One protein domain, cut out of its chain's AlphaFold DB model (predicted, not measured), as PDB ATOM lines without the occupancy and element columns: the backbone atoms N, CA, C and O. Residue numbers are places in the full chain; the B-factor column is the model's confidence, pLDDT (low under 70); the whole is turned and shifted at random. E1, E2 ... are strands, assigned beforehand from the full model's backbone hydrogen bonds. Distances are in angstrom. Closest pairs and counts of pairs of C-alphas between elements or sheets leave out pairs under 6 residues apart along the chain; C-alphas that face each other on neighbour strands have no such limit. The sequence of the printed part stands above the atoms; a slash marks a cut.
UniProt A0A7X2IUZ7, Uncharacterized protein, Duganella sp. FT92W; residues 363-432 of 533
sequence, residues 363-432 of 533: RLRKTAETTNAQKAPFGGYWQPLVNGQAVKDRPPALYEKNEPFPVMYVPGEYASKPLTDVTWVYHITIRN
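AT A GLANCE: This is residues 363 to 432 of the 533 residues of an uncharacterized protein of Duganella sp. FT92W (UniProt A0A7X2IUZ7). A single, strongly twisted antiparallel sheet of four strands makes the body, and from one end of it a long loop reaches away between E3 and E4, with Tyr 414 at one end of the longest axis and Arg 431, in E4, at the other. E1 bends sharply along its course, and E4 runs between E1 and E2, with the short E3 beyond E2. The printed part has 70 residues with no named helix and four named strands, E1, E2, E3 and E4 along the chain; the sheet's order is E1, E4, E2, E3. The class is all strand, though under half of the residues, 29 of 70, are in named elements. The whole is compact, with a radius of gyration of the C-alphas of 12.6 A, yet elongated in outline, with spans of 44 by 24 by 17 A.

HOW THE PARTS SIT: E1, residues 363 to 371, is an edge strand and bends by 77 degrees at residue 368. Its neighbour is E4, residues 422 to 431, antiparallel at 146 degrees between directions; N 365 and O 428 are 2.8 A apart and N 424 and O 371 are 2.8 A apart, both within hydrogen-bond range. E2, residues 380 to 386, is an inner strand and the antiparallel neighbour of E4 at 140 degrees; their facing C-alphas 424 and 384 are 4.5 A apart, and N 385 and O 423, at 2.7 A, are within hydrogen-bond range. E1 and E2 are only just apart, their closest C-alphas at 8.2 A. Residues 385 to 386 of E2 also pair, antiparallel, with residues 389 to 390. E3, residues 397 to 399, is the other edge strand and forms a hairpin with E2, antiparallel at 119 degrees; N 382 and O 397, at 2.8 A, are within hydrogen-bond range. E3 is apart from E1 and from E4. From edge to edge the strands' lines turn by 124 degrees.

IN THESE COORDINATES: E1 begins at C-alpha 363, (214.412, 190.468, 172.628), and measures 21.6 A from first to last C-alpha. E2 spans 19.5 A, from C-alpha 380 at (202.225, 185.599, 173.135) to C-alpha 386. E3 has three residues and spans 6.5 A. E4, the longest strand with 10 residues, spans 28.9 A and ends at C-alpha 431, (213.358, 195.940, 169.601).

THE WHOLE: The two C-alphas farthest apart, those of Tyr 414 and Arg 431, are 43.8 A apart, while the first and last printed C-alphas, of Arg 363 and Asn 432, are 5.8 A apart. The printed part has no cut. The links E1 to E2 and E2 to E3 are short; E3 to E4 is long, with residues 400 to 421 in no named element. The mean pLDDT of the printed part is 87.9, and residues 411 to 416, in that long link, are under 70.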
ATOM      1  N   ARG A 363     214.115 191.189 171.389       91.88
ATOM      2  CA  ARG A 363     214.412 190.468 172.628       91.88
ATOM      3  C   ARG A 363     213.164 190.442 173.502       91.88
ATOM      4  O   ARG A 363     212.273 191.276 173.338       91.88
ATOM      5  N   LEU A 364     213.090 189.494 174.429       94.00
ATOM      6  CA  LEU A 364     211.943 189.362 175.324       94.00
ATOM      7  C   LEU A 364     212.106 190.220 176.580       94.00
ATOM      8  O   LEU A 364     213.172 190.254 177.192       94.00
ATOM      9  N   ARG A 365     211.014 190.866 176.992       92.69
ATOM     10  CA  ARG A 365     210.895 191.603 178.251       92.69
ATOM     11  C   ARG A 365     209.768 191.010 179.087       92.69
ATOM     12  O   ARG A 365     208.624 190.946 178.635       92.69
ATOM     13  N   LYS A 366     210.091 190.609 180.316       93.06
ATOM     14  CA  LYS A 366     209.119 190.131 181.308       93.06
ATOM     15  C   LYS A 366     208.127 191.243 181.661       93.06
ATOM     16  O   LYS A 366     208.536 192.386 181.861       93.06
ATOM     17  N   THR A 367     206.845 190.906 181.760       91.88
ATOM     18  CA  THR A 367     205.789 191.821 182.222       91.88
ATOM     19  C   THR A 367     205.341 191.477 183.647       91.88
ATOM     20  O   THR A 367     205.762 190.469 184.218       91.88
ATOM     21  N   ALA A 368     204.488 192.320 184.232       91.38
ATOM     22  CA  ALA A 368     203.819 192.022 185.500       91.38
ATOM     23  C   ALA A 368     202.622 191.066 185.338       91.38
ATOM     24  O   ALA A 368     202.044 190.636 186.331       91.38
ATOM     25  N   GLU A 369     202.227 190.748 184.104       92.38
ATOM     26  CA  GLU A 369     201.027 189.973 183.835       92.38
ATOM     27  C   GLU A 369     201.280 188.473 183.991       92.38
ATOM     28  O   GLU A 369     202.205 187.903 183.401       92.38
ATOM     29  N   THR A 370     200.433 187.835 184.798       95.25
ATOM     30  CA  THR A 370     200.543 186.422 185.146       95.25
ATOM     31  C   THR A 370     199.199 185.712 185.089       95.25
ATOM     32  O   THR A 370     198.162 186.331 185.308       95.25
ATOM     33  N   THR A 371     199.209 184.398 184.879       94.88
ATOM     34  CA  THR A 371     198.001 183.569 184.915       94.88
ATOM     35  C   THR A 371     198.269 182.187 185.505       94.88
ATOM     36  O   THR A 371     199.334 181.610 185.297       94.88
ATOM     37  N   ASN A 372     197.270 181.639 186.198       93.69
ATOM     38  CA  ASN A 372     197.234 180.236 186.635       93.69
ATOM     39  C   ASN A 372     196.248 179.410 185.785       93.69
ATOM     40  O   ASN A 372     195.877 178.296 186.150       93.69
ATOM     41  N   ALA A 373     195.761 179.972 184.672       93.31
ATOM     42  CA  ALA A 373     194.895 179.254 183.750       93.31
ATOM     43  C   ALA A 373     195.630 178.055 183.135       93.31
ATOM     44  O   ALA A 373     196.845 178.067 182.969       93.31
ATOM     45  N   GLN A 374     194.876 177.031 182.739       92.88
ATOM     46  CA  GLN A 374     195.429 175.850 182.061       92.88
ATOM     47  C   GLN A 374     195.758 176.101 180.582       92.88
ATOM     48  O   GLN A 374     196.382 175.264 179.933       92.88
ATOM     49  N   LYS A 375     195.300 177.223 180.028       96.12
ATOM     50  CA  LYS A 375     195.464 177.608 178.626       96.12
ATOM     51  C   LYS A 375     195.930 179.054 178.551       96.12
ATOM     52  O   LYS A 375     195.565 179.854 179.415       96.12
ATOM     53  N   ALA A 376     196.678 179.386 177.505       95.62
ATOM     54  CA  ALA A 376     197.095 180.752 177.242       95.62
ATOM     55  C   ALA A 376     195.860 181.643 176.997       95.62
ATOM     56  O   ALA A 376     195.080 181.365 176.084       95.62
ATOM     57  N   PRO A 377     195.646 182.707 177.794       93.19
ATOM     58  CA  PRO A 377     194.464 183.561 177.654       93.19
ATOM     59  C   PRO A 377     194.463 184.364 176.343       93.19
ATOM     60  O   PRO A 377     193.405 184.746 175.850       93.19
ATOM     61  N   PHE A 378     195.643 184.595 175.765       92.62
ATOM     62  CA  PHE A 378     195.872 185.277 174.492       92.62
ATOM     63  C   PHE A 378     197.225 184.851 173.901       92.62
ATOM     64  O   PHE A 378     198.032 184.202 174.580       92.62
ATOM     65  N   GLY A 379     197.463 185.210 172.636       92.88
ATOM     66  CA  GLY A 379     198.676 184.840 171.914       92.88
ATOM     67  C   GLY A 379     199.900 185.618 172.397       92.88
ATOM     68  O   GLY A 379     199.849 186.837 172.555       92.88
ATOM     69  N   GLY A 380     201.021 184.936 172.631       94.38
ATOM     70  CA  GLY A 380     202.225 185.599 173.135       94.38
ATOM     71  C   GLY A 380     203.267 184.669 173.746       94.38
ATOM     72  O   GLY A 380     203.070 183.455 173.804       94.38
ATOM     73  N   TYR A 381     204.390 185.235 174.195       96.19
ATOM     74  CA  TYR A 381     205.438 184.466 174.865       96.19
ATOM     75  C   TYR A 381     205.103 184.285 176.344       96.19
ATOM     76  O   TYR A 381     204.990 185.258 177.087       96.19
ATOM     77  N   TRP A 382     204.992 183.039 176.788       96.62
ATOM     78  CA  TRP A 382     204.702 182.688 178.172       96.62
ATOM     79  C   TRP A 382     205.821 181.837 178.752       96.62
ATOM     80  O   TRP A 382     206.362 180.952 178.087       96.62
ATOM     81  N   GLN A 383     206.163 182.103 180.010       96.25
ATOM     82  CA  GLN A 383     207.168 181.348 180.745       96.25
ATOM     83  C   GLN A 383     206.577 180.805 182.047       96.25
ATOM     84  O   GLN A 383     205.934 181.568 182.771       96.25
ATOM     85  N   PRO A 384     206.805 179.527 182.384       95.31
ATOM     86  CA  PRO A 384     206.356 178.985 183.651       95.31
ATOM     87  C   PRO A 384     207.252 179.441 184.807       95.31
ATOM     88  O   PRO A 384     208.484 179.405 184.720       95.31
ATOM     89  N   LEU A 385     206.616 179.804 185.914       92.56
ATOM     90  CA  LEU A 385     207.225 180.082 187.206       92.56
ATOM     91  C   LEU A 385     206.711 179.076 188.241       92.56
ATOM     92  O   LEU A 385     205.520 178.770 188.281       92.56
ATOM     93  N   VAL A 386     207.607 178.605 189.106       88.31
ATOM     94  CA  VAL A 386     207.293 177.779 190.281       88.31
ATOM     95  C   VAL A 386     207.845 178.510 191.494       88.31
ATOM     96  O   VAL A 386     209.020 178.877 191.508       88.31
ATOM     97  N   ASN A 387     206.999 178.789 192.488       84.81
ATOM     98  CA  ASN A 387     207.358 179.622 193.645       84.81
ATOM     99  C   ASN A 387     207.977 180.981 193.242       84.81
ATOM    100  O   ASN A 387     208.916 181.471 193.865       84.81
ATOM    101  N   GLY A 388     207.490 181.568 192.140       83.94
ATOM    102  CA  GLY A 388     207.979 182.838 191.591       83.94
ATOM    103  C   GLY A 388     209.308 182.764 190.826       83.94
ATOM    104  O   GLY A 388     209.737 183.775 190.268       83.94
ATOM    105  N   GLN A 389     209.949 181.594 190.748       87.06
ATOM    106  CA  GLN A 389     211.214 181.394 190.039       87.06
ATOM    107  C   GLN A 389     211.002 180.722 188.683       87.06
ATOM    108  O   GLN A 389     210.158 179.838 188.542       87.06
ATOM    109  N   ALA A 390     211.778 181.143 187.681       87.62
ATOM    110  CA  ALA A 390     211.740 180.538 186.355       87.62
ATOM    111  C   ALA A 390     212.154 179.066 186.424       87.62
ATOM    112  O   ALA A 390     213.157 178.717 187.050       87.62
ATOM    113  N   VAL A 391     211.389 178.204 185.757       85.38
ATOM    114  CA  VAL A 391     211.712 176.779 185.687       85.38
ATOM    115  C   VAL A 391     212.951 176.583 184.813       85.38
ATOM    116  O   VAL A 391     213.029 177.092 183.692       85.38
ATOM    117  N   LYS A 392     213.932 175.836 185.333       82.25
ATOM    118  CA  LYS A 392     215.163 175.506 184.607       82.25
ATOM    119  C   LYS A 392     214.825 174.820 183.277       82.25
ATOM    120  O   LYS A 392     213.912 174.001 183.216       82.25
ATOM    121  N   ASP A 393     215.545 175.187 182.218       83.00
ATOM    122  CA  ASP A 393     215.386 174.637 180.861       83.00
ATOM    123  C   ASP A 393     213.992 174.869 180.235       83.00
ATOM    124  O   ASP A 393     213.613 174.234 179.252       83.00
ATOM    125  N   ARG A 394     213.219 175.820 180.782       87.50
ATOM    126  CA  ARG A 394     211.937 176.290 180.238       87.50
ATOM    127  C   ARG A 394     211.996 177.805 179.994       87.50
ATOM    128  O   ARG A 394     211.468 178.588 180.794       87.50
ATOM    129  N   PRO A 395     212.672 178.249 178.918       92.38
ATOM    130  CA  PRO A 395     212.632 179.652 178.517       92.38
ATOM    131  C   PRO A 395     211.212 180.043 178.067       92.38
ATOM    132  O   PRO A 395     210.374 179.160 177.850       92.38
ATOM    133  N   PRO A 396     210.915 181.348 177.928       95.75
ATOM    134  CA  PRO A 396     209.638 181.780 177.379       95.75
ATOM    135  C   PRO A 396     209.390 181.154 176.000       95.75
ATOM    136  O   PRO A 396     210.287 181.117 175.159       95.75
ATOM    137  N   ALA A 397     208.167 180.686 175.770       95.38
ATOM    138  CA  ALA A 397     207.752 180.078 174.512       95.38
ATOM    139  C   ALA A 397     206.482 180.746 173.988       95.38
ATOM    140  O   ALA A 397     205.647 181.185 174.773       95.38
ATOM    141  N   LEU A 398     206.335 180.820 172.671       94.25
ATOM    142  CA  LEU A 398     205.162 181.368 172.008       94.25
ATOM    143  C   LEU A 398     203.992 180.379 172.084       94.25
ATOM    144  O   LEU A 398     204.138 179.223 171.682       94.25
ATOM    145  N   TYR A 399     202.849 180.864 172.563       94.50
ATOM    146  CA  TYR A 399     201.571 180.156 172.592       94.50
ATOM    147  C   TYR A 399     200.516 180.926 171.799       94.50
ATOM    148  O   TYR A 399     200.539 182.160 171.767       94.50
ATOM    149  N   GLU A 400     199.574 180.206 171.198       93.19
ATOM    150  CA  GLU A 400     198.364 180.782 170.605       93.19
ATOM    151  C   GLU A 400     197.257 180.987 171.653       93.19
ATOM    152  O   GLU A 400     197.255 180.370 172.722       93.19
ATOM    153  N   LYS A 401     196.277 181.849 171.353       92.25
ATOM    154  CA  LYS A 401     195.100 182.039 172.216       92.25
ATOM    155  C   LYS A 401     194.382 180.698 172.405       92.25
ATOM    156  O   LYS A 401     194.051 180.021 171.437       92.25
ATOM    157  N   ASN A 402     194.107 180.343 173.656       94.00
ATOM    158  CA  ASN A 402     193.526 179.070 174.093       94.00
ATOM    159  C   ASN A 402     194.404 177.818 173.893       94.00
ATOM    160  O   ASN A 402     193.914 176.708 174.137       94.00
ATOM    161  N   GLU A 403     195.681 177.949 173.518       95.19
ATOM    162  CA  GLU A 403     196.608 176.812 173.496       95.19
ATOM    163  C   GLU A 403     196.831 176.288 174.932       95.19
ATOM    164  O   GLU A 403     197.092 177.086 175.839       95.19
ATOM    165  N   PRO A 404     196.725 174.969 175.187       96.19
ATOM    166  CA  PRO A 404     197.014 174.394 176.496       96.19
ATOM    167  C   PRO A 404     198.465 174.605 176.923       96.19
ATOM    168  O   PRO A 404     199.404 174.323 176.178       96.19
ATOM    169  N   PHE A 405     198.646 175.023 178.171       94.06
ATOM    170  CA  PHE A 405     199.957 175.013 178.790       94.06
ATOM    171  C   PHE A 405     200.376 173.574 179.130       94.06
ATOM    172  O   PHE A 405     199.547 172.775 179.576       94.06
ATOM    173  N   PRO A 406     201.657 173.213 178.935       90.12
ATOM    174  CA  PRO A 406     202.142 171.884 179.273       90.12
ATOM    175  C   PRO A 406     202.057 171.644 180.782       90.12
ATOM    176  O   PRO A 406     202.456 172.492 181.584       90.12
ATOM    177  N   VAL A 407     201.600 170.451 181.163       86.75
ATOM    178  CA  VAL A 407     201.685 169.980 182.550       86.75
ATOM    179  C   VAL A 407     203.158 169.779 182.897       86.75
ATOM    180  O   VAL A 407     203.902 169.144 182.147       86.75
ATOM    181  N   MET A 408     203.586 170.337 184.026       82.38
ATOM    182  CA  MET A 408     204.948 170.166 184.521       82.38
ATOM    183  C   MET A 408     204.978 169.174 185.676       82.38
ATOM    184  O   MET A 408     204.017 169.073 186.433       82.38
ATOM    185  N   TYR A 409     206.091 168.459 185.813       82.50
ATOM    186  CA  TYR A 409     206.260 167.373 186.774       82.50
ATOM    187  C   TYR A 409     207.460 167.630 187.684       82.50
ATOM    188  O   TYR A 409     208.423 168.278 187.269       82.50
ATOM    189  N   VAL A 410     207.406 167.105 188.911       70.75
ATOM    190  CA  VAL A 410     208.516 167.182 189.871       70.75
ATOM    191  C   VAL A 410     209.729 166.398 189.335       70.75
ATOM    192  O   VAL A 410     209.587 165.212 189.020       70.75
ATOM    193  N   PRO A 411     210.926 167.008 189.218       68.06
ATOM    194  CA  PRO A 411     212.126 166.289 188.797       68.06
ATOM    195  C   PRO A 411     212.515 165.194 189.807       68.06
ATOM    196  O   PRO A 411     212.681 165.481 190.987       68.06
ATOM    197  N   GLY A 412     212.723 163.957 189.343       66.81
ATOM    198  CA  GLY A 412     213.335 162.882 190.143       66.81
ATOM    199  C   GLY A 412     212.395 161.991 190.970       66.81
ATOM    200  O   GLY A 412     212.889 161.091 191.645       66.81
ATOM    201  N   GLU A 413     211.070 162.168 190.911       62.22
ATOM    202  CA  GLU A 413     210.122 161.260 191.582       62.22
ATOM    203  C   GLU A 413     209.668 160.104 190.666       62.22
ATOM    204  O   GLU A 413     209.149 160.322 189.569       62.22
ATOM    205  N   TYR A 414     209.812 158.857 191.144       50.41
ATOM    206  CA  TYR A 414     209.337 157.614 190.507       50.41
ATOM    207  C   TYR A 414     207.804 157.457 190.624       50.41
ATOM    208  O   TYR A 414     207.300 156.504 191.203       50.41
ATOM    209  N   ALA A 415     207.071 158.454 190.135       58.53
ATOM    210  CA  ALA A 415     205.639 158.500 189.821       58.53
ATOM    211  C   ALA A 415     205.334 159.992 189.671       58.53
ATOM    212  O   ALA A 415     205.084 160.681 190.655       58.53
ATOM    213  N   SER A 416     205.468 160.514 188.454       66.56
ATOM    214  CA  SER A 416     205.519 161.946 188.164       66.56
ATOM    215  C   SER A 416     204.274 162.691 188.668       66.56
ATOM    216  O   SER A 416     203.260 162.765 187.968       66.56
ATOM    217  N   LYS A 417     204.344 163.259 189.879       75.88
ATOM    218  CA  LYS A 417     203.313 164.159 190.397       75.88
ATOM    219  C   LYS A 417     203.377 165.485 189.633       75.88
ATOM    220  O   LYS A 417     204.476 166.026 189.455       75.88
ATOM    221  N   PRO A 418     202.237 166.001 189.149       78.88
ATOM    222  CA  PRO A 418     202.200 167.304 188.511       78.88
ATOM    223  C   PRO A 418     202.492 168.402 189.538       78.88
ATOM    224  O   PRO A 418     202.054 168.325 190.686       78.88
ATOM    225  N   LEU A 419     203.217 169.432 189.114       79.75
ATOM    226  CA  LEU A 419     203.391 170.653 189.892       79.75
ATOM    227  C   LEU A 419     202.040 171.372 189.993       79.75
ATOM    228  O   LEU A 419     201.401 171.635 188.974       79.75
ATOM    229  N   THR A 420     201.606 171.677 191.215       73.94
ATOM    230  CA  THR A 420     200.282 172.260 191.494       73.94
ATOM    231  C   THR A 420     200.282 173.788 191.552       73.94
ATOM    232  O   THR A 420     199.239 174.389 191.320       73.94
ATOM    233  N   ASP A 421     201.445 174.417 191.754       81.69
ATOM    234  CA  ASP A 421     201.595 175.871 191.949       81.69
ATOM    235  C   ASP A 421     202.374 176.528 190.803       81.69
ATOM    236  O   ASP A 421     203.402 177.187 190.981       81.69
ATOM    237  N   VAL A 422     201.899 176.283 189.584       90.25
ATOM    238  CA  VAL A 422     202.484 176.847 188.370       90.25
ATOM    239  C   VAL A 422     201.788 178.152 188.023       90.25
ATOM    240  O   VAL A 422     200.592 178.167 187.731       90.25
ATOM    241  N   THR A 423     202.566 179.226 187.949       94.88
ATOM    242  CA  THR A 423     202.114 180.516 187.425       94.88
ATOM    243  C   THR A 423     202.840 180.817 186.125       94.88
ATOM    244  O   THR A 423     204.061 180.734 186.055       94.88
ATOM    245  N   TRP A 424     202.113 181.201 185.085       96.00
ATOM    246  CA  TRP A 424     202.688 181.601 183.805       96.00
ATOM    247  C   TRP A 424     202.836 183.111 183.751       96.00
ATOM    248  O   TRP A 424     201.880 183.823 184.041       96.00
ATOM    249  N   VAL A 425     204.011 183.603 183.366       96.81
ATOM    250  CA  VAL A 425     204.274 185.034 183.181       96.81
ATOM    251  C   VAL A 425     204.388 185.387 181.703       96.81
ATOM    252  O   VAL A 425     205.068 184.698 180.934       96.81
ATOM    253  N   TYR A 426     203.734 186.478 181.317       96.12
ATOM    254  CA  TYR A 426     203.738 186.983 179.951       96.12
ATOM    255  C   TYR A 426     204.995 187.814 179.658       96.12
ATOM    256  O   TYR A 426     205.436 188.630 180.475       96.12
ATOM    257  N   HIS A 427     205.558 187.617 178.470       95.94
ATOM    258  CA  HIS A 427     206.671 188.372 177.918       95.94
ATOM    259  C   HIS A 427     206.262 189.046 176.608       95.94
ATOM    260  O   HIS A 427     205.710 188.403 175.714       95.94
ATOM    261  N   ILE A 428     206.617 190.321 176.469       94.31
ATOM    262  CA  ILE A 428     206.507 191.043 175.198       94.31
ATOM    263  C   ILE A 428     207.851 191.049 174.473       94.31
ATOM    264  O   ILE A 428     208.913 190.967 175.098       94.31
ATOM    265  N   THR A 429     207.812 191.210 173.160       93.38
ATOM    266  CA  THR A 429     208.984 191.575 172.370       93.38
ATOM    267  C   THR A 429     209.247 193.075 172.484       93.38
ATOM    268  O   THR A 429     208.327 193.893 172.454       93.38
ATOM    269  N   ILE A 430     210.520 193.438 172.603       88.62
ATOM    270  CA  ILE A 430     211.033 194.804 172.440       88.62
ATOM    271  C   ILE A 430     212.123 194.781 171.369       88.62
ATOM    272  O   ILE A 430     212.769 193.748 171.177       88.62
ATOM    273  N   ARG A 431     212.329 195.891 170.651       84.06
ATOM    274  CA  ARG A 431     213.358 195.940 169.601       84.06
ATOM    275  C   ARG A 431     214.745 195.711 170.199       84.06
ATOM    276  O   ARG A 431     215.085 196.218 171.268       84.06
ATOM    277  N   ASN A 432     215.555 194.965 169.467       82.62
ATOM    278  CA  ASN A 432     216.964 194.768 169.738       82.62
ATOM    279  C   ASN A 432     217.767 195.811 168.941       82.62
ATOM    280  O   ASN A 432     218.280 195.515 167.865       82.62
TER     281      ASN A 432